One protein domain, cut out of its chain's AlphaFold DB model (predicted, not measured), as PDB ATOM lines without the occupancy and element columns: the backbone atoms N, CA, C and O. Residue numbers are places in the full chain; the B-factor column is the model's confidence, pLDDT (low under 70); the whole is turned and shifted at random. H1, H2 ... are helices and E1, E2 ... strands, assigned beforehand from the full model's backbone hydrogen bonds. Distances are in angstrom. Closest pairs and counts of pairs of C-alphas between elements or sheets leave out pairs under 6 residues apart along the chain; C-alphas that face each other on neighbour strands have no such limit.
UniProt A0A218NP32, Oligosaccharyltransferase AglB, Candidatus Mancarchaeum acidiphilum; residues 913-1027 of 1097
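This is residues 913 to 1027 of the 1097 residues of the protein "Oligosaccharyltransferase AglB" of Candidatus Mancarchaeum acidiphilum (UniProt A0A218NP32). Little regular structure surrounds one antiparallel folded sheet, curled like part of a barrel, its leaf E5 E4 facing E2 E1 E6 across the hinge E3. The 115 printed residues, mostly strand by class, run E1 H1 E2 E3 E4 E5 E6, with 44 in named elements; the sheet's order is E5 E4 E3 E2 E1 E6. It is compact, radius of gyration of the C-alphas 14.1 A, spanning 48 by 33 by 28 A.

Start at E1, residues 913 to 917, antiparallel to E6, residues 1006 to 1010; N 914 and O 1009 are 2.7 A apart, within hydrogen-bond range. H1, residues 918 to 921, is on the sheet, height 6.1 A, over none of its strands, and too short for O i to N i+4 pairs. Next comes a meander of antiparallel neighbours in hairpins: E2, residues 944 to 951; E3, residues 954 to 963, which bends by 83 degrees at 957; E4, residues 971 to 975; E5, residues 981 to 987. Find N 947 and O 960 at 2.9 A, N 961 and O 975 at 2.8 A, N 972 and O 986 at 2.8 A.

Find E1 beginning at C-alpha 913, (-15.429, -24.287, 35.820), and E6 ending at C-alpha 1010, (-19.192, -26.569, 34.996). E2 is 21.2 A long, E3 23.1 A.

The printed part has no cut; H1 to E2 and E5 to E6 are long links. Residues 990 to 995 have pLDDT under 70.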
ATOM      1  N   TYR A 913     -15.756 -23.181  36.708       94.12
ATOM      2  CA  TYR A 913     -15.429 -24.287  35.820       94.12
ATOM      3  C   TYR A 913     -14.306 -25.140  36.403       94.12
ATOM      4  O   TYR A 913     -13.431 -24.654  37.114       94.12
ATOM      5  N   VAL A 914     -14.313 -26.426  36.088       94.94
ATOM      6  CA  VAL A 914     -13.341 -27.428  36.502       94.94
ATOM      7  C   VAL A 914     -12.611 -27.916  35.265       94.94
ATOM      8  O   VAL A 914     -13.209 -28.466  34.348       94.94
ATOM      9  N   LEU A 915     -11.300 -27.737  35.263       94.69
ATOM     10  CA  LEU A 915     -10.396 -28.251  34.255       94.69
ATOM     11  C   LEU A 915      -9.924 -29.644  34.649       94.69
ATOM     12  O   LEU A 915      -9.164 -29.820  35.611       94.69
ATOM     13  N   VAL A 916     -10.339 -30.623  33.858       93.75
ATOM     14  CA  VAL A 916      -9.934 -32.015  33.996       93.75
ATOM     15  C   VAL A 916      -8.857 -32.313  32.952       93.75
ATOM     16  O   VAL A 916      -9.095 -32.113  31.758       93.75
ATOM     17  N   PRO A 917      -7.653 -32.766  33.350       92.62
ATOM     18  CA  PRO A 917      -6.621 -33.131  32.386       92.62
ATOM     19  C   PRO A 917      -7.128 -34.221  31.436       92.62
ATOM     20  O   PRO A 917      -7.559 -35.283  31.883       92.62
ATOM     21  N   TYR A 918      -7.019 -34.005  30.124       89.44
ATOM     22  CA  TYR A 918      -7.530 -34.957  29.130       89.44
ATOM     23  C   TYR A 918      -6.881 -36.347  29.261       89.44
ATOM     24  O   TYR A 918      -7.530 -37.363  29.050       89.44
ATOM     25  N   VAL A 919      -5.618 -36.407  29.703       90.56
ATOM     26  CA  VAL A 919      -4.886 -37.663  29.975       90.56
ATOM     27  C   VAL A 919      -5.518 -38.540  31.060       90.56
ATOM     28  O   VAL A 919      -5.235 -39.735  31.107       90.56
ATOM     29  N   VAL A 920      -6.334 -37.955  31.941       90.12
ATOM     30  CA  VAL A 920      -7.092 -38.680  32.969       90.12
ATOM     31  C   VAL A 920      -8.378 -39.252  32.371       90.12
ATOM     32  O   VAL A 920      -8.763 -40.369  32.707       90.12
ATOM     33  N   LEU A 921      -9.037 -38.504  31.482       88.50
ATOM     34  CA  LEU A 921     -10.297 -38.910  30.851       88.50
ATOM     35  C   LEU A 921     -10.080 -39.957  29.751       88.50
ATOM     36  O   LEU A 921     -10.868 -40.894  29.623       88.50
ATOM     37  N   ASP A 922      -8.988 -39.829  28.997       86.94
ATOM     38  CA  ASP A 922      -8.580 -40.763  27.953       86.94
ATOM     39  C   ASP A 922      -7.181 -41.337  28.253       86.94
ATOM     40  O   ASP A 922      -6.156 -40.750  27.877       86.94
ATOM     41  N   PRO A 923      -7.102 -42.523  28.889       80.88
ATOM     42  CA  PRO A 923      -5.828 -43.146  29.234       80.88
ATOM     43  C   PRO A 923      -5.004 -43.577  28.006       80.88
ATOM     44  O   PRO A 923      -3.844 -43.965  28.163       80.88
ATOM     45  N   TYR A 924      -5.565 -43.523  26.791       84.12
ATOM     46  CA  TYR A 924      -4.855 -43.826  25.545       84.12
ATOM     47  C   TYR A 924      -4.177 -42.603  24.913       84.12
ATOM     48  O   TYR A 924      -3.488 -42.751  23.896       84.12
ATOM     49  N   TYR A 925      -4.312 -41.414  25.505       82.75
ATOM     50  CA  TYR A 925      -3.595 -40.230  25.045       82.75
ATOM     51  C   TYR A 925      -2.073 -40.423  25.158       82.75
ATOM     52  O   TYR A 925      -1.567 -41.013  26.112       82.75
ATOM     53  N   SER A 926      -1.311 -39.934  24.174       76.88
ATOM     54  CA  SER A 926       0.060 -40.392  23.874       76.88
ATOM     55  C   SER A 926       1.103 -40.254  24.993       76.88
ATOM     56  O   SER A 926       2.153 -40.891  24.918       76.88
ATOM     57  N   SER A 927       0.851 -39.421  26.002       80.12
ATOM     58  CA  SER A 927       1.732 -39.247  27.163       80.12
ATOM     59  C   SER A 927       1.391 -40.170  28.339       80.12
ATOM     60  O   SER A 927       2.244 -40.360  29.205       80.12
ATOM     61  N   GLY A 928       0.185 -40.752  28.366       85.88
ATOM     62  CA  GLY A 928      -0.394 -41.405  29.542       85.88
ATOM     63  C   GLY A 928      -0.560 -40.448  30.738       85.88
ATOM     64  O   GLY A 928       0.029 -39.363  30.754       85.88
ATOM     65  N   PRO A 929      -1.353 -40.820  31.754       88.38
ATOM     66  CA  PRO A 929      -1.417 -40.063  32.996       88.38
ATOM     67  C   PRO A 929      -0.152 -40.294  33.842       88.38
ATOM     68  O   PRO A 929       0.373 -41.407  33.952       88.38
ATOM     69  N   SER A 930       0.354 -39.229  34.457       90.94
ATOM     70  CA  SER A 930       1.496 -39.226  35.373       90.94
ATOM     71  C   SER A 930       1.036 -39.253  36.835       90.94
ATOM     72  O   SER A 930      -0.077 -38.855  37.158       90.94
ATOM     73  N   LEU A 931       1.906 -39.652  37.773       89.19
ATOM     74  CA  LEU A 931       1.579 -39.582  39.211       89.19
ATOM     75  C   LEU A 931       1.252 -38.152  39.684       89.19
ATOM     76  O   LEU A 931       0.574 -37.992  40.693       89.19
ATOM     77  N   SER A 932       1.729 -37.120  38.980       91.25
ATOM     78  CA  SER A 932       1.398 -35.716  39.259       91.25
ATOM     79  C   SER A 932      -0.017 -35.310  38.844       91.25
ATOM     80  O   SER A 932      -0.487 -34.280  39.332       91.25
ATOM     81  N   ASP A 933      -0.679 -36.111  38.007       92.56
ATOM     82  CA  ASP A 933      -2.070 -35.915  37.581       92.56
ATOM     83  C   ASP A 933      -3.067 -36.510  38.586       92.56
ATOM     84  O   ASP A 933      -4.273 -36.421  38.390       92.56
ATOM     85  N   TYR A 934      -2.569 -37.084  39.688       94.25
ATOM     86  CA  TYR A 934      -3.371 -37.707  40.732       94.25
ATOM     87  C   TYR A 934      -3.157 -37.057  42.102       94.25
ATOM     88  O   TYR A 934      -2.059 -36.631  42.467       94.25
ATOM     89  N   CYS A 935      -4.219 -37.036  42.898       95.25
ATOM     90  CA  CYS A 935      -4.189 -36.755  44.321       95.25
ATOM     91  C   CYS A 935      -3.976 -38.046  45.118       95.25
ATOM     92  O   CYS A 935      -4.579 -39.081  44.835       95.25
ATOM     93  N   SER A 936      -3.145 -37.981  46.160       89.56
ATOM     94  CA  SER A 936      -2.947 -39.091  47.095       89.56
ATOM     95  C   SER A 936      -3.639 -38.795  48.422       89.56
ATOM     96  O   SER A 936      -3.166 -37.954  49.189       89.56
ATOM     97  N   PHE A 937      -4.718 -39.513  48.724       92.62
ATOM     98  CA  PHE A 937      -5.369 -39.451  50.030       92.62
ATOM     99  C   PHE A 937      -4.917 -40.618  50.903       92.62
ATOM    100  O   PHE A 937      -4.984 -41.776  50.506       92.62
ATOM    101  N   SER A 938      -4.442 -40.327  52.118       87.94
ATOM    102  CA  SER A 938      -3.936 -41.360  53.043       87.94
ATOM    103  C   SER A 938      -5.014 -42.334  53.544       87.94
ATOM    104  O   SER A 938      -4.708 -43.377  54.118       87.94
ATOM    105  N   THR A 939      -6.271 -41.961  53.348       86.56
ATOM    106  CA  THR A 939      -7.500 -42.501  53.939       86.56
ATOM    107  C   THR A 939      -8.347 -43.287  52.939       86.56
ATOM    108  O   THR A 939      -9.268 -43.988  53.356       86.56
ATOM    109  N   SER A 940      -8.027 -43.222  51.643       87.44
ATOM    110  CA  SER A 940      -8.782 -43.869  50.568       87.44
ATOM    111  C   SER A 940      -7.860 -44.655  49.640       87.44
ATOM    112  O   SER A 940      -6.762 -44.215  49.317       87.44
ATOM    113  N   SER A 941      -8.310 -45.832  49.198       86.94
ATOM    114  CA  SER A 941      -7.635 -46.616  48.156       86.94
ATOM    115  C   SER A 941      -8.045 -46.211  46.740       86.94
ATOM    116  O   SER A 941      -7.501 -46.755  45.781       86.94
ATOM    117  N   ASN A 942      -9.032 -45.324  46.600       89.56
ATOM    118  CA  ASN A 942      -9.507 -44.875  45.296       89.56
ATOM    119  C   ASN A 942      -8.523 -43.868  44.696       89.56
ATOM    120  O   ASN A 942      -7.890 -43.100  45.422       89.56
ATOM    121  N   GLN A 943      -8.409 -43.870  43.371       89.44
ATOM    122  CA  GLN A 943      -7.654 -42.858  42.644       89.44
ATOM    123  C   GLN A 943      -8.511 -41.602  42.481       89.44
ATOM    124  O   GLN A 943      -9.715 -41.671  42.218       89.44
ATOM    125  N   PHE A 944      -7.874 -40.455  42.691       95.75
ATOM    126  CA  PHE A 944      -8.487 -39.150  42.512       95.75
ATOM    127  C   PHE A 944      -7.630 -38.356  41.545       95.75
ATOM    128  O   PHE A 944      -6.427 -38.230  41.762       95.75
ATOM    129  N   ALA A 945      -8.230 -37.828  40.492       95.25
ATOM    130  CA  ALA A 945      -7.550 -36.973  39.542       95.25
ATOM    131  C   ALA A 945      -7.307 -35.594  40.153       95.25
ATOM    132  O   ALA A 945      -8.184 -35.038  40.815       95.25
ATOM    133  N   ARG A 946      -6.125 -35.030  39.920       95.88
ATOM    134  CA  ARG A 946      -5.848 -33.628  40.208       95.88
ATOM    135  C   ARG A 946      -6.557 -32.778  39.157       95.88
ATOM    136  O   ARG A 946      -6.306 -32.927  37.965       95.88
ATOM    137  N   ILE A 947      -7.389 -31.861  39.623       96.06
ATOM    138  CA  ILE A 947      -8.146 -30.926  38.792       96.06
ATOM    139  C   ILE A 947      -7.832 -29.489  39.207       96.06
ATOM    140  O   ILE A 947      -7.348 -29.231  40.315       96.06
ATOM    141  N   TYR A 948      -8.113 -28.548  38.317       94.81
ATOM    142  CA  TYR A 948      -7.985 -27.120  38.595       94.81
ATOM    143  C   TYR A 948      -9.340 -26.460  38.444       94.81
ATOM    144  O   TYR A 948     -10.071 -26.808  37.525       94.81
ATOM    145  N   THR A 949      -9.669 -25.497  39.298       95.12
ATOM    146  CA  THR A 949     -10.884 -24.706  39.105       95.12
ATOM    147  C   THR A 949     -10.555 -23.348  38.500       95.12
ATOM    148  O   THR A 949      -9.505 -22.764  38.780       95.12
ATOM    149  N   ILE A 950     -11.430 -22.853  37.631       93.69
ATOM    150  CA  ILE A 950     -11.414 -21.497  37.103       93.69
ATOM    151  C   ILE A 950     -12.547 -20.744  37.780       93.69
ATOM    152  O   ILE A 950     -13.723 -21.049  37.593       93.69
ATOM    153  N   THR A 951     -12.170 -19.716  38.531       90.88
ATOM    154  CA  THR A 951     -13.096 -18.717  39.063       90.88
ATOM    155  C   THR A 951     -12.592 -17.348  38.649       90.88
ATOM    156  O   THR A 951     -11.383 -17.097  38.620       90.88
ATOM    157  N   ASN A 952     -13.506 -16.442  38.310       86.38
ATOM    158  CA  ASN A 952     -13.159 -15.070  37.950       86.38
ATOM    159  C   ASN A 952     -12.130 -14.972  36.804       86.38
ATOM    160  O   ASN A 952     -11.182 -14.190  36.884       86.38
ATOM    161  N   GLN A 953     -12.267 -15.827  35.780       84.88
ATOM    162  CA  GLN A 953     -11.331 -15.938  34.644       84.88
ATOM    163  C   GLN A 953      -9.876 -16.256  35.039       84.88
ATOM    164  O   GLN A 953      -8.938 -16.023  34.274       84.88
ATOM    165  N   SER A 954      -9.665 -16.786  36.243       89.25
ATOM    166  CA  SER A 954      -8.347 -17.114  36.772       89.25
ATOM    167  C   SER A 954      -8.318 -18.545  37.290       89.25
ATOM    168  O   SER A 954      -9.249 -19.005  37.947       89.25
ATOM    169  N   ILE A 955      -7.231 -19.256  36.993       90.12
ATOM    170  CA  ILE A 955      -7.012 -20.595  37.538       90.12
ATOM    171  C   ILE A 955      -6.718 -20.450  39.030       90.12
ATOM    172  O   ILE A 955      -5.792 -19.730  39.424       90.12
ATOM    173  N   ASN A 956      -7.484 -21.150  39.860       90.88
ATOM    174  CA  ASN A 956      -7.249 -21.205  41.288       90.88
ATOM    175  C   ASN A 956      -5.870 -21.825  41.563       90.88
ATOM    176  O   ASN A 956      -5.514 -22.888  41.053       90.88
ATOM    177  N   SER A 957      -5.068 -21.146  42.386       87.56
ATOM    178  CA  SER A 957      -3.726 -21.614  42.759       87.56
ATOM    179  C   SER A 957      -3.736 -22.929  43.548       87.56
ATOM    180  O   SER A 957      -2.712 -23.611  43.624       87.56
ATOM    181  N   GLN A 958      -4.874 -23.274  44.154       90.50
ATOM    182  CA  GLN A 958      -5.080 -24.539  44.839       90.50
ATOM    183  C   GLN A 958      -5.746 -25.523  43.881       90.50
ATOM    184  O   GLN A 958      -6.768 -25.214  43.281       90.50
ATOM    185  N   TYR A 959      -5.146 -26.706  43.747       92.19
ATOM    186  CA  TYR A 959      -5.773 -27.801  43.021       92.19
ATOM    187  C   TYR A 959      -6.813 -28.487  43.907       92.19
ATOM    188  O   TYR A 959      -6.644 -28.590  45.130       92.19
ATOM    189  N   GLU A 960      -7.846 -29.003  43.261       96.31
ATOM    190  CA  GLU A 960      -8.824 -29.896  43.864       96.31
ATOM    191  C   GLU A 960      -8.608 -31.320  43.353       96.31
ATOM    192  O   GLU A 960      -7.731 -31.596  42.525       96.31
ATOM    193  N   CYS A 961      -9.378 -32.246  43.901       96.81
ATOM    194  CA  CYS A 961      -9.288 -33.657  43.597       96.81
ATOM    195  C   CYS A 961     -10.663 -34.175  43.186       96.81
ATOM    196  O   CYS A 961     -11.666 -33.907  43.840       96.81
ATOM    197  N   MET A 962     -10.705 -34.945  42.111       95.81
ATOM    198  CA  MET A 962     -11.926 -35.481  41.522       95.81
ATOM    199  C   MET A 962     -11.903 -37.005  41.610       95.81
ATOM    200  O   MET A 962     -10.900 -37.616  41.254       95.81
ATOM    201  N   SER A 963     -12.977 -37.644  42.074       92.56
ATOM    202  CA  SER A 963     -13.025 -39.115  42.084       92.56
ATOM    203  C   SER A 963     -13.073 -39.678  40.659       92.56
ATOM    204  O   SER A 963     -13.873 -39.230  39.857       92.56
ATOM    205  N   GLU A 964     -12.283 -40.698  40.318       87.50
ATOM    206  CA  GLU A 964     -12.414 -41.332  38.989       87.50
ATOM    207  C   GLU A 964     -13.678 -42.195  38.842       87.50
ATOM    208  O   GLU A 964     -14.001 -42.662  37.750       87.50
ATOM    209  N   VAL A 965     -14.395 -42.443  39.941       86.31
ATOM    210  CA  VAL A 965     -15.591 -43.284  39.947       86.31
ATOM    211  C   VAL A 965     -16.829 -42.383  39.954       86.31
ATOM    212  O   VAL A 965     -17.206 -41.900  41.028       86.31
ATOM    213  N   PRO A 966     -17.488 -42.149  38.801       86.12
ATOM    214  CA  PRO A 966     -18.774 -41.470  38.785       86.12
ATOM    215  C   PRO A 966     -19.794 -42.263  39.601       86.12
ATOM    216  O   PRO A 966     -19.758 -43.496  39.672       86.12
ATOM    217  N   ASN A 967     -20.723 -41.552  40.234       84.94
ATOM    218  CA  ASN A 967     -21.843 -42.196  40.904       84.94
ATOM    219  C   ASN A 967     -22.788 -42.852  39.874       84.94
ATOM    220  O   ASN A 967     -22.582 -42.757  38.666       84.94
ATOM    221  N   SER A 968     -23.847 -43.521  40.344       80.31
ATOM    222  CA  SER A 968     -24.793 -44.252  39.481       80.31
ATOM    223  C   SER A 968     -25.446 -43.417  38.384       80.31
ATOM    224  O   SER A 968     -26.087 -43.984  37.505       80.31
ATOM    225  N   ASN A 969     -25.333 -42.098  38.475       72.81
ATOM    226  CA  ASN A 969     -25.991 -41.187  37.575       72.81
ATOM    227  C   ASN A 969     -24.973 -40.439  36.669       72.81
ATOM    228  O   ASN A 969     -25.365 -39.784  35.719       72.81
ATOM    229  N   GLY A 970     -23.660 -40.589  36.896       80.44
ATOM    230  CA  GLY A 970     -22.617 -39.953  36.074       80.44
ATOM    231  C   GLY A 970     -21.945 -38.737  36.718       80.44
ATOM    232  O   GLY A 970     -20.920 -38.271  36.221       80.44
ATOM    233  N   ALA A 971     -22.455 -38.262  37.856       86.19
ATOM    234  CA  ALA A 971     -21.833 -37.166  38.589       86.19
ATOM    235  C   ALA A 971     -20.604 -37.619  39.382       86.19
ATOM    236  O   ALA A 971     -20.572 -38.700  39.982       86.19
ATOM    237  N   VAL A 972     -19.616 -36.736  39.438       92.38
ATOM    238  CA  VAL A 972     -18.323 -36.964  40.058       92.38
ATOM    239  C   VAL A 972     -18.079 -35.937  41.153       92.38
ATOM    240  O   VAL A 972     -17.911 -34.748  40.889       92.38
ATOM    241  N   GLN A 973     -18.052 -36.419  42.392       94.88
ATOM    242  CA  GLN A 973     -17.832 -35.614  43.589       94.88
ATOM    243  C   GLN A 973     -16.433 -34.980  43.591       94.88
ATOM    244  O   GLN A 973     -15.438 -35.674  43.345       94.88
ATOM    245  N   LEU A 974     -16.366 -33.688  43.926       96.00
ATOM    246  CA  LEU A 974     -15.106 -32.976  44.130       96.00
ATOM    247  C   LEU A 974     -14.676 -33.029  45.599       96.00
ATOM    248  O   LEU A 974     -15.484 -33.172  46.525       96.00
ATOM    249  N   TYR A 975     -13.368 -32.948  45.801       96.06
ATOM    250  CA  TYR A 975     -12.702 -33.028  47.088       96.06
ATOM    251  C   TYR A 975     -11.638 -31.944  47.167       96.06
ATOM    252  O   TYR A 975     -10.858 -31.728  46.239       96.06
ATOM    253  N   THR A 976     -11.538 -31.316  48.330       94.88
ATOM    254  CA  THR A 976     -10.395 -30.458  48.641       94.88
ATOM    255  C   THR A 976      -9.098 -31.276  48.633       94.88
ATOM    256  O   THR A 976      -9.102 -32.489  48.858       94.88
ATOM    257  N   SER A 977      -7.954 -30.605  48.485       92.25
ATOM    258  CA  SER A 977      -6.626 -31.242  48.574       92.25
ATOM    259  C   SER A 977      -6.347 -31.974  49.904       92.25
ATOM    260  O   SER A 977      -5.390 -32.742  49.986       92.25
ATOM    261  N   ASN A 978      -7.193 -31.784  50.924       93.06
ATOM    262  CA  ASN A 978      -7.103 -32.416  52.241       93.06
ATOM    263  C   ASN A 978      -8.081 -33.598  52.441       93.06
ATOM    264  O   ASN A 978      -8.361 -33.938  53.588       93.06
ATOM    265  N   ASP A 979      -8.618 -34.199  51.372       92.56
ATOM    266  CA  ASP A 979      -9.589 -35.320  51.417       92.56
ATOM    267  C   ASP A 979     -10.948 -34.971  52.062       92.56
ATOM    268  O   ASP A 979     -11.707 -35.839  52.490       92.56
ATOM    269  N   THR A 980     -11.299 -33.685  52.137       93.44
ATOM    270  CA  THR A 980     -12.657 -33.283  52.538       93.44
ATOM    271  C   THR A 980     -13.533 -33.193  51.290       93.44
ATOM    272  O   THR A 980     -13.176 -32.402  50.408       93.44
ATOM    273  N   PRO A 981     -14.655 -33.936  51.195       93.44
ATOM    274  CA  PRO A 981     -15.607 -33.763  50.103       93.44
ATOM    275  C   PRO A 981     -16.175 -32.346  50.148       93.44
ATOM    276  O   PRO A 981     -16.556 -31.857  51.214       93.44
ATOM    277  N   THR A 982     -16.219 -31.688  48.998       94.56
ATOM    278  CA  THR A 982     -16.957 -30.433  48.846       94.56
ATOM    279  C   THR A 982     -18.454 -30.746  48.728       94.56
ATOM    280  O   THR A 982     -18.871 -31.901  48.674       94.56
ATOM    281  N   ASN A 983     -19.311 -29.736  48.681       93.50
ATOM    282  CA  ASN A 983     -20.701 -29.908  48.250       93.50
ATOM    283  C   ASN A 983     -20.862 -29.775  46.724       93.50
ATOM    284  O   ASN A 983     -21.996 -29.637  46.254       93.50
ATOM    285  N   SER A 984     -19.757 -29.798  45.971       94.62
ATOM    286  CA  SER A 984     -19.726 -29.624  44.521       94.62
ATOM    287  C   SER A 984     -19.356 -30.905  43.774       94.62
ATOM    288  O   SER A 984     -18.639 -31.770  44.275       94.62
ATOM    289  N   TYR A 985     -19.857 -31.037  42.555       93.19
ATOM    290  CA  TYR A 985     -19.542 -32.137  41.648       93.19
ATOM    291  C   TYR A 985     -19.530 -31.645  40.201       93.19
ATOM    292  O   TYR A 985     -20.044 -30.569  39.904       93.19
ATOM    293  N   ILE A 986     -18.980 -32.448  39.295       91.19
ATOM    294  CA  ILE A 986     -19.124 -32.254  37.845       91.19
ATOM    295  C   ILE A 986     -19.906 -33.415  37.234       91.19
ATOM    296  O   ILE A 986     -19.961 -34.495  37.824       91.19
ATOM    297  N   ASN A 987     -20.510 -33.221  36.064       86.25
ATOM    298  CA  ASN A 987     -21.138 -34.309  35.317       86.25
ATOM    299  C   ASN A 987     -20.301 -34.637  34.077       86.25
ATOM    300  O   ASN A 987     -20.245 -33.834  33.156       86.25
ATOM    301  N   LEU A 988     -19.679 -35.821  34.049       82.81
ATOM    302  CA  LEU A 988     -18.851 -36.259  32.916       82.81
ATOM    303  C   LEU A 988     -19.674 -36.732  31.708       82.81
ATOM    304  O   LEU A 988     -19.124 -36.959  30.636       82.81
ATOM    305  N   GLN A 989     -20.977 -36.958  31.883       74.12
ATOM    306  CA  GLN A 989     -21.847 -37.475  30.826       74.12
ATOM    307  C   GLN A 989     -22.541 -36.384  30.010       74.12
ATOM    308  O   GLN A 989     -23.014 -36.663  28.906       74.12
ATOM    309  N   ASP A 990     -22.618 -35.169  30.547       65.38
ATOM    310  CA  ASP A 990     -23.257 -34.041  29.887       65.38
ATOM    311  C   ASP A 990     -22.196 -33.223  29.136       65.38
ATOM    312  O   ASP A 990     -21.204 -32.803  29.723       65.38
ATOM    313  N   ASN A 991     -22.445 -32.907  27.860       60.06
ATOM    314  CA  ASN A 991     -21.602 -32.003  27.057       60.06
ATOM    315  C   ASN A 991     -21.662 -30.528  27.530       60.06
ATOM    316  O   ASN A 991     -21.372 -29.617  26.759       60.06
ATOM    317  N   ILE A 992     -22.082 -30.261  28.771       58.19
ATOM    318  CA  ILE A 992     -22.226 -28.903  29.301       58.19
ATOM    319  C   ILE A 992     -20.832 -28.357  29.617       58.19
ATOM    320  O   ILE A 992     -20.237 -28.701  30.638       58.19
ATOM    321  N   GLY A 993     -20.341 -27.474  28.747       50.81
ATOM    322  CA  GLY A 993     -19.091 -26.746  28.961       50.81
ATOM    323  C   GLY A 993     -17.828 -27.429  28.439       50.81
ATOM    324  O   GLY A 993     -16.745 -26.951  28.749       50.81
ATOM    325  N   ILE A 994     -17.926 -28.490  27.625       59.19
ATOM    326  CA  ILE A 994     -16.727 -29.165  27.104       59.19
ATOM    327  C   ILE A 994     -16.051 -28.291  26.043       59.19
ATOM    328  O   ILE A 994     -16.411 -28.305  24.864       59.19
ATOM    329  N   GLN A 995     -15.028 -27.549  26.461       64.00
ATOM    330  CA  GLN A 995     -14.068 -26.920  25.562       64.00
ATOM    331  C   GLN A 995     -12.687 -27.544  25.741       64.00
ATOM    332  O   GLN A 995     -12.200 -27.725  26.856       64.00
ATOM    333  N   TYR A 996     -12.031 -27.842  24.618       73.81
ATOM    334  CA  TYR A 996     -10.622 -28.217  24.615       73.81
ATOM    335  C   TYR A 996      -9.772 -26.973  24.863       73.81
ATOM    336  O   TYR A 996      -9.540 -26.167  23.957       73.81
ATOM    337  N   LEU A 997      -9.286 -26.827  26.091       79.88
ATOM    338  CA  LEU A 997      -8.465 -25.695  26.499       79.88
ATOM    339  C   LEU A 997      -6.981 -26.066  26.480       79.88
ATOM    340  O   LEU A 997      -6.509 -26.923  27.228       79.88
ATOM    341  N   ASN A 998      -6.227 -25.367  25.628       77.19
ATOM    342  CA  ASN A 998      -4.767 -25.385  25.638       77.19
ATOM    343  C   ASN A 998      -4.255 -24.200  26.454       77.19
ATOM    344  O   ASN A 998      -4.175 -23.071  25.962       77.19
ATOM    345  N   ILE A 999      -3.884 -24.461  27.703       81.75
ATOM    346  CA  ILE A 999      -3.292 -23.445  28.569       81.75
ATOM    347  C   ILE A 999      -1.809 -23.313  28.227       81.75
ATOM    348  O   ILE A 999      -1.047 -24.279  28.275       81.75
ATOM    349  N   SER A1000      -1.378 -22.095  27.895       79.56
ATOM    350  CA  SER A1000       0.024 -21.816  27.576       79.56
ATOM    351  C   SER A1000       0.944 -22.247  28.723       79.56
ATOM    352  O   SER A1000       0.885 -21.690  29.817       79.56
ATOM    353  N   GLY A1001       1.844 -23.192  28.443       80.06
ATOM    354  CA  GLY A1001       2.809 -23.717  29.414       80.06
ATOM    355  C   GLY A1001       2.406 -25.035  30.080       80.06
ATOM    356  O   GLY A1001       3.205 -25.559  30.852       80.06
ATOM    357  N   VAL A1002       1.230 -25.589  29.764       80.25
ATOM    358  CA  VAL A1002       0.840 -26.953  30.147       80.25
ATOM    359  C   VAL A1002       0.861 -27.844  28.903       80.25
ATOM    360  O   VAL A1002       0.320 -27.474  27.865       80.25
ATOM    361  N   GLU A1003       1.547 -28.989  28.976       79.69
ATOM    362  CA  GLU A1003       1.720 -29.893  27.824       79.69
ATOM    363  C   GLU A1003       0.455 -30.701  27.493       79.69
ATOM    364  O   GLU A1003       0.294 -31.156  26.360       79.69
ATOM    365  N   THR A1004      -0.439 -30.881  28.467       81.00
ATOM    366  CA  THR A1004      -1.676 -31.647  28.321       81.00
ATOM    367  C   THR A1004      -2.875 -30.718  28.114       81.00
ATOM    368  O   THR A1004      -3.007 -29.722  28.832       81.00
ATOM    369  N   PRO A1005      -3.761 -31.016  27.145       88.06
ATOM    370  CA  PRO A1005      -5.019 -30.296  27.022       88.06
ATOM    371  C   PRO A1005      -5.933 -30.635  28.205       88.06
ATOM    372  O   PRO A1005      -5.833 -31.716  28.798       88.06
ATOM    373  N   PHE A1006      -6.834 -29.714  28.524       90.81
ATOM    374  CA  PHE A1006      -7.888 -29.914  29.512       90.81
ATOM    375  C   PHE A1006      -9.246 -29.993  28.826       90.81
ATOM    376  O   PHE A1006      -9.460 -29.338  27.803       90.81
ATOM    377  N   GLU A1007     -10.149 -30.762  29.423       90.12
ATOM    378  CA  GLU A1007     -11.585 -30.591  29.228       90.12
ATOM    379  C   GLU A1007     -12.145 -29.759  30.375       90.12
ATOM    380  O   GLU A1007     -11.786 -29.948  31.539       90.12
ATOM    381  N   GLU A1008     -12.998 -28.810  30.027       90.50
ATOM    382  CA  GLU A1008     -13.676 -27.932  30.967       90.50
ATOM    383  C   GLU A1008     -15.069 -28.483  31.304       90.50
ATOM    384  O   GLU A1008     -15.775 -28.988  30.437       90.50
ATOM    385  N   TYR A1009     -15.455 -28.416  32.577       90.75
ATOM    386  CA  TYR A1009     -16.769 -28.832  33.071       90.75
ATOM    387  C   TYR A1009     -17.309 -27.789  34.044       90.75
ATOM    388  O   TYR A1009     -16.573 -27.308  34.897       90.75
ATOM    389  N   MET A1010     -18.596 -27.458  33.991       91.94
ATOM    390  CA  MET A1010     -19.192 -26.569  34.996       91.94
ATOM    391  C   MET A1010     -19.302 -27.272  36.361       91.94
ATOM    392  O   MET A1010     -19.833 -28.382  36.449       91.94
ATOM    393  N   ALA A1011     -18.846 -26.621  37.433       94.00
ATOM    394  CA  ALA A1011     -19.049 -27.104  38.795       94.00
ATOM    395  C   ALA A1011     -20.514 -26.919  39.221       94.00
ATOM    396  O   ALA A1011     -21.114 -25.859  39.049       94.00
ATOM    397  N   ILE A1012     -21.104 -27.949  39.823       93.00
ATOM    398  CA  ILE A1012     -22.475 -27.925  40.331       93.00
ATOM    399  C   ILE A1012     -22.426 -28.037  41.850       93.00
ATOM    400  O   ILE A1012     -21.985 -29.051  42.381       93.00
ATOM    401  N   TYR A1013     -22.903 -27.009  42.547       94.44
ATOM    402  CA  TYR A1013     -22.961 -26.932  44.001       94.44
ATOM    403  C   TYR A1013     -24.336 -27.326  44.547       94.44
ATOM    404  O   TYR A1013     -25.378 -26.820  44.133       94.44
ATOM    405  N   THR A1014     -24.342 -28.197  45.550       92.81
ATOM    406  CA  THR A1014     -25.563 -28.607  46.254       92.81
ATOM    407  C   THR A1014     -25.792 -27.782  47.522       92.81
ATOM    408  O   THR A1014     -24.832 -27.351  48.166       92.81
ATOM    409  N   PRO A1015     -27.050 -27.553  47.936       92.88
ATOM    410  CA  PRO A1015     -27.333 -26.854  49.182       92.88
ATOM    411  C   PRO A1015     -26.697 -27.523  50.406       92.88
ATOM    412  O   PRO A1015     -26.919 -28.702  50.670       92.88
ATOM    413  N   ASN A1016     -25.954 -26.745  51.192       91.94
ATOM    414  CA  ASN A1016     -25.312 -27.180  52.438       91.94
ATOM    415  C   ASN A1016     -25.729 -26.338  53.663       91.94
ATOM    416  O   ASN A1016     -25.350 -26.651  54.792       91.94
ATOM    417  N   GLY A1017     -26.518 -25.281  53.451       88.44
ATOM    418  CA  GLY A1017     -27.074 -24.414  54.483       88.44
ATOM    419  C   GLY A1017     -28.585 -24.597  54.705       88.44
ATOM    420  O   GLY A1017     -29.266 -25.330  53.982       88.44
ATOM    421  N   PRO A1018     -29.162 -23.910  55.710       81.94
ATOM    422  CA  PRO A1018     -30.604 -23.905  55.941       81.94
ATOM    423  C   PRO A1018     -31.371 -23.293  54.759       81.94
ATOM    424  O   PRO A1018     -30.866 -22.414  54.059       81.94
ATOM    425  N   ASN A1019     -32.620 -23.732  54.575       79.38
ATOM    426  CA  ASN A1019     -33.535 -23.282  53.516       79.38
ATOM    427  C   ASN A1019     -32.999 -23.472  52.085       79.38
ATOM    428  O   ASN A1019     -33.277 -22.646  51.218       79.38
ATOM    429  N   GLY A1020     -32.207 -24.521  51.846       79.69
ATOM    430  CA  GLY A1020     -31.676 -24.799  50.510       79.69
ATOM    431  C   GLY A1020     -30.609 -23.796  50.050       79.69
ATOM    432  O   GLY A1020     -30.434 -23.601  48.852       79.69
ATOM    433  N   THR A1021     -29.911 -23.126  50.975       85.75
ATOM    434  CA  THR A1021     -28.843 -22.180  50.620       85.75
ATOM    435  C   THR A1021     -27.507 -22.883  50.378       85.75
ATOM    436  O   THR A1021     -27.193 -23.891  51.011       85.75
ATOM    437  N   ILE A1022     -26.716 -22.327  49.462       92.12
ATOM    438  CA  ILE A1022     -25.336 -22.731  49.175       92.12
ATOM    439  C   ILE A1022     -24.429 -21.676  49.809       92.12
ATOM    440  O   ILE A1022     -24.538 -20.495  49.482       92.12
ATOM    441  N   THR A1023     -23.603 -22.078  50.775       90.75
ATOM    442  CA  THR A1023     -22.854 -21.146  51.645       90.75
ATOM    443  C   THR A1023     -21.353 -21.079  51.367       90.75
ATOM    444  O   THR A1023     -20.683 -20.171  51.849       90.75
ATOM    445  N   ASP A1024     -20.839 -22.014  50.581       91.06
ATOM    446  CA  ASP A1024     -19.426 -22.237  50.254       91.06
ATOM    447  C   ASP A1024     -19.137 -22.168  48.748       91.06
ATOM    448  O   ASP A1024     -18.001 -22.390  48.336       91.06
ATOM    449  N   ALA A1025     -20.135 -21.831  47.928       93.06
ATOM    450  CA  ALA A1025     -19.919 -21.555  46.516       93.06
ATOM    451  C   ALA A1025     -19.070 -20.282  46.315       93.06
ATOM    452  O   ALA A1025     -19.274 -19.291  47.026       93.06
ATOM    453  N   PRO A1026     -18.151 -20.272  45.332       93.88
ATOM    454  CA  PRO A1026     -17.198 -19.178  45.149       93.88
ATOM    455  C   PRO A1026     -17.800 -17.923  44.500       93.88
ATOM    456  O   PRO A1026     -17.224 -16.843  44.635       93.88
ATOM    457  N   THR A1027     -18.939 -18.042  43.811       95.44
ATOM    458  CA  THR A1027     -19.549 -16.955  43.025       95.44
ATOM    459  C   THR A1027     -21.046 -16.795  43.322       95.44
ATOM    460  O   THR A1027     -21.692 -17.664  43.915       95.44
TER     461      THR A1027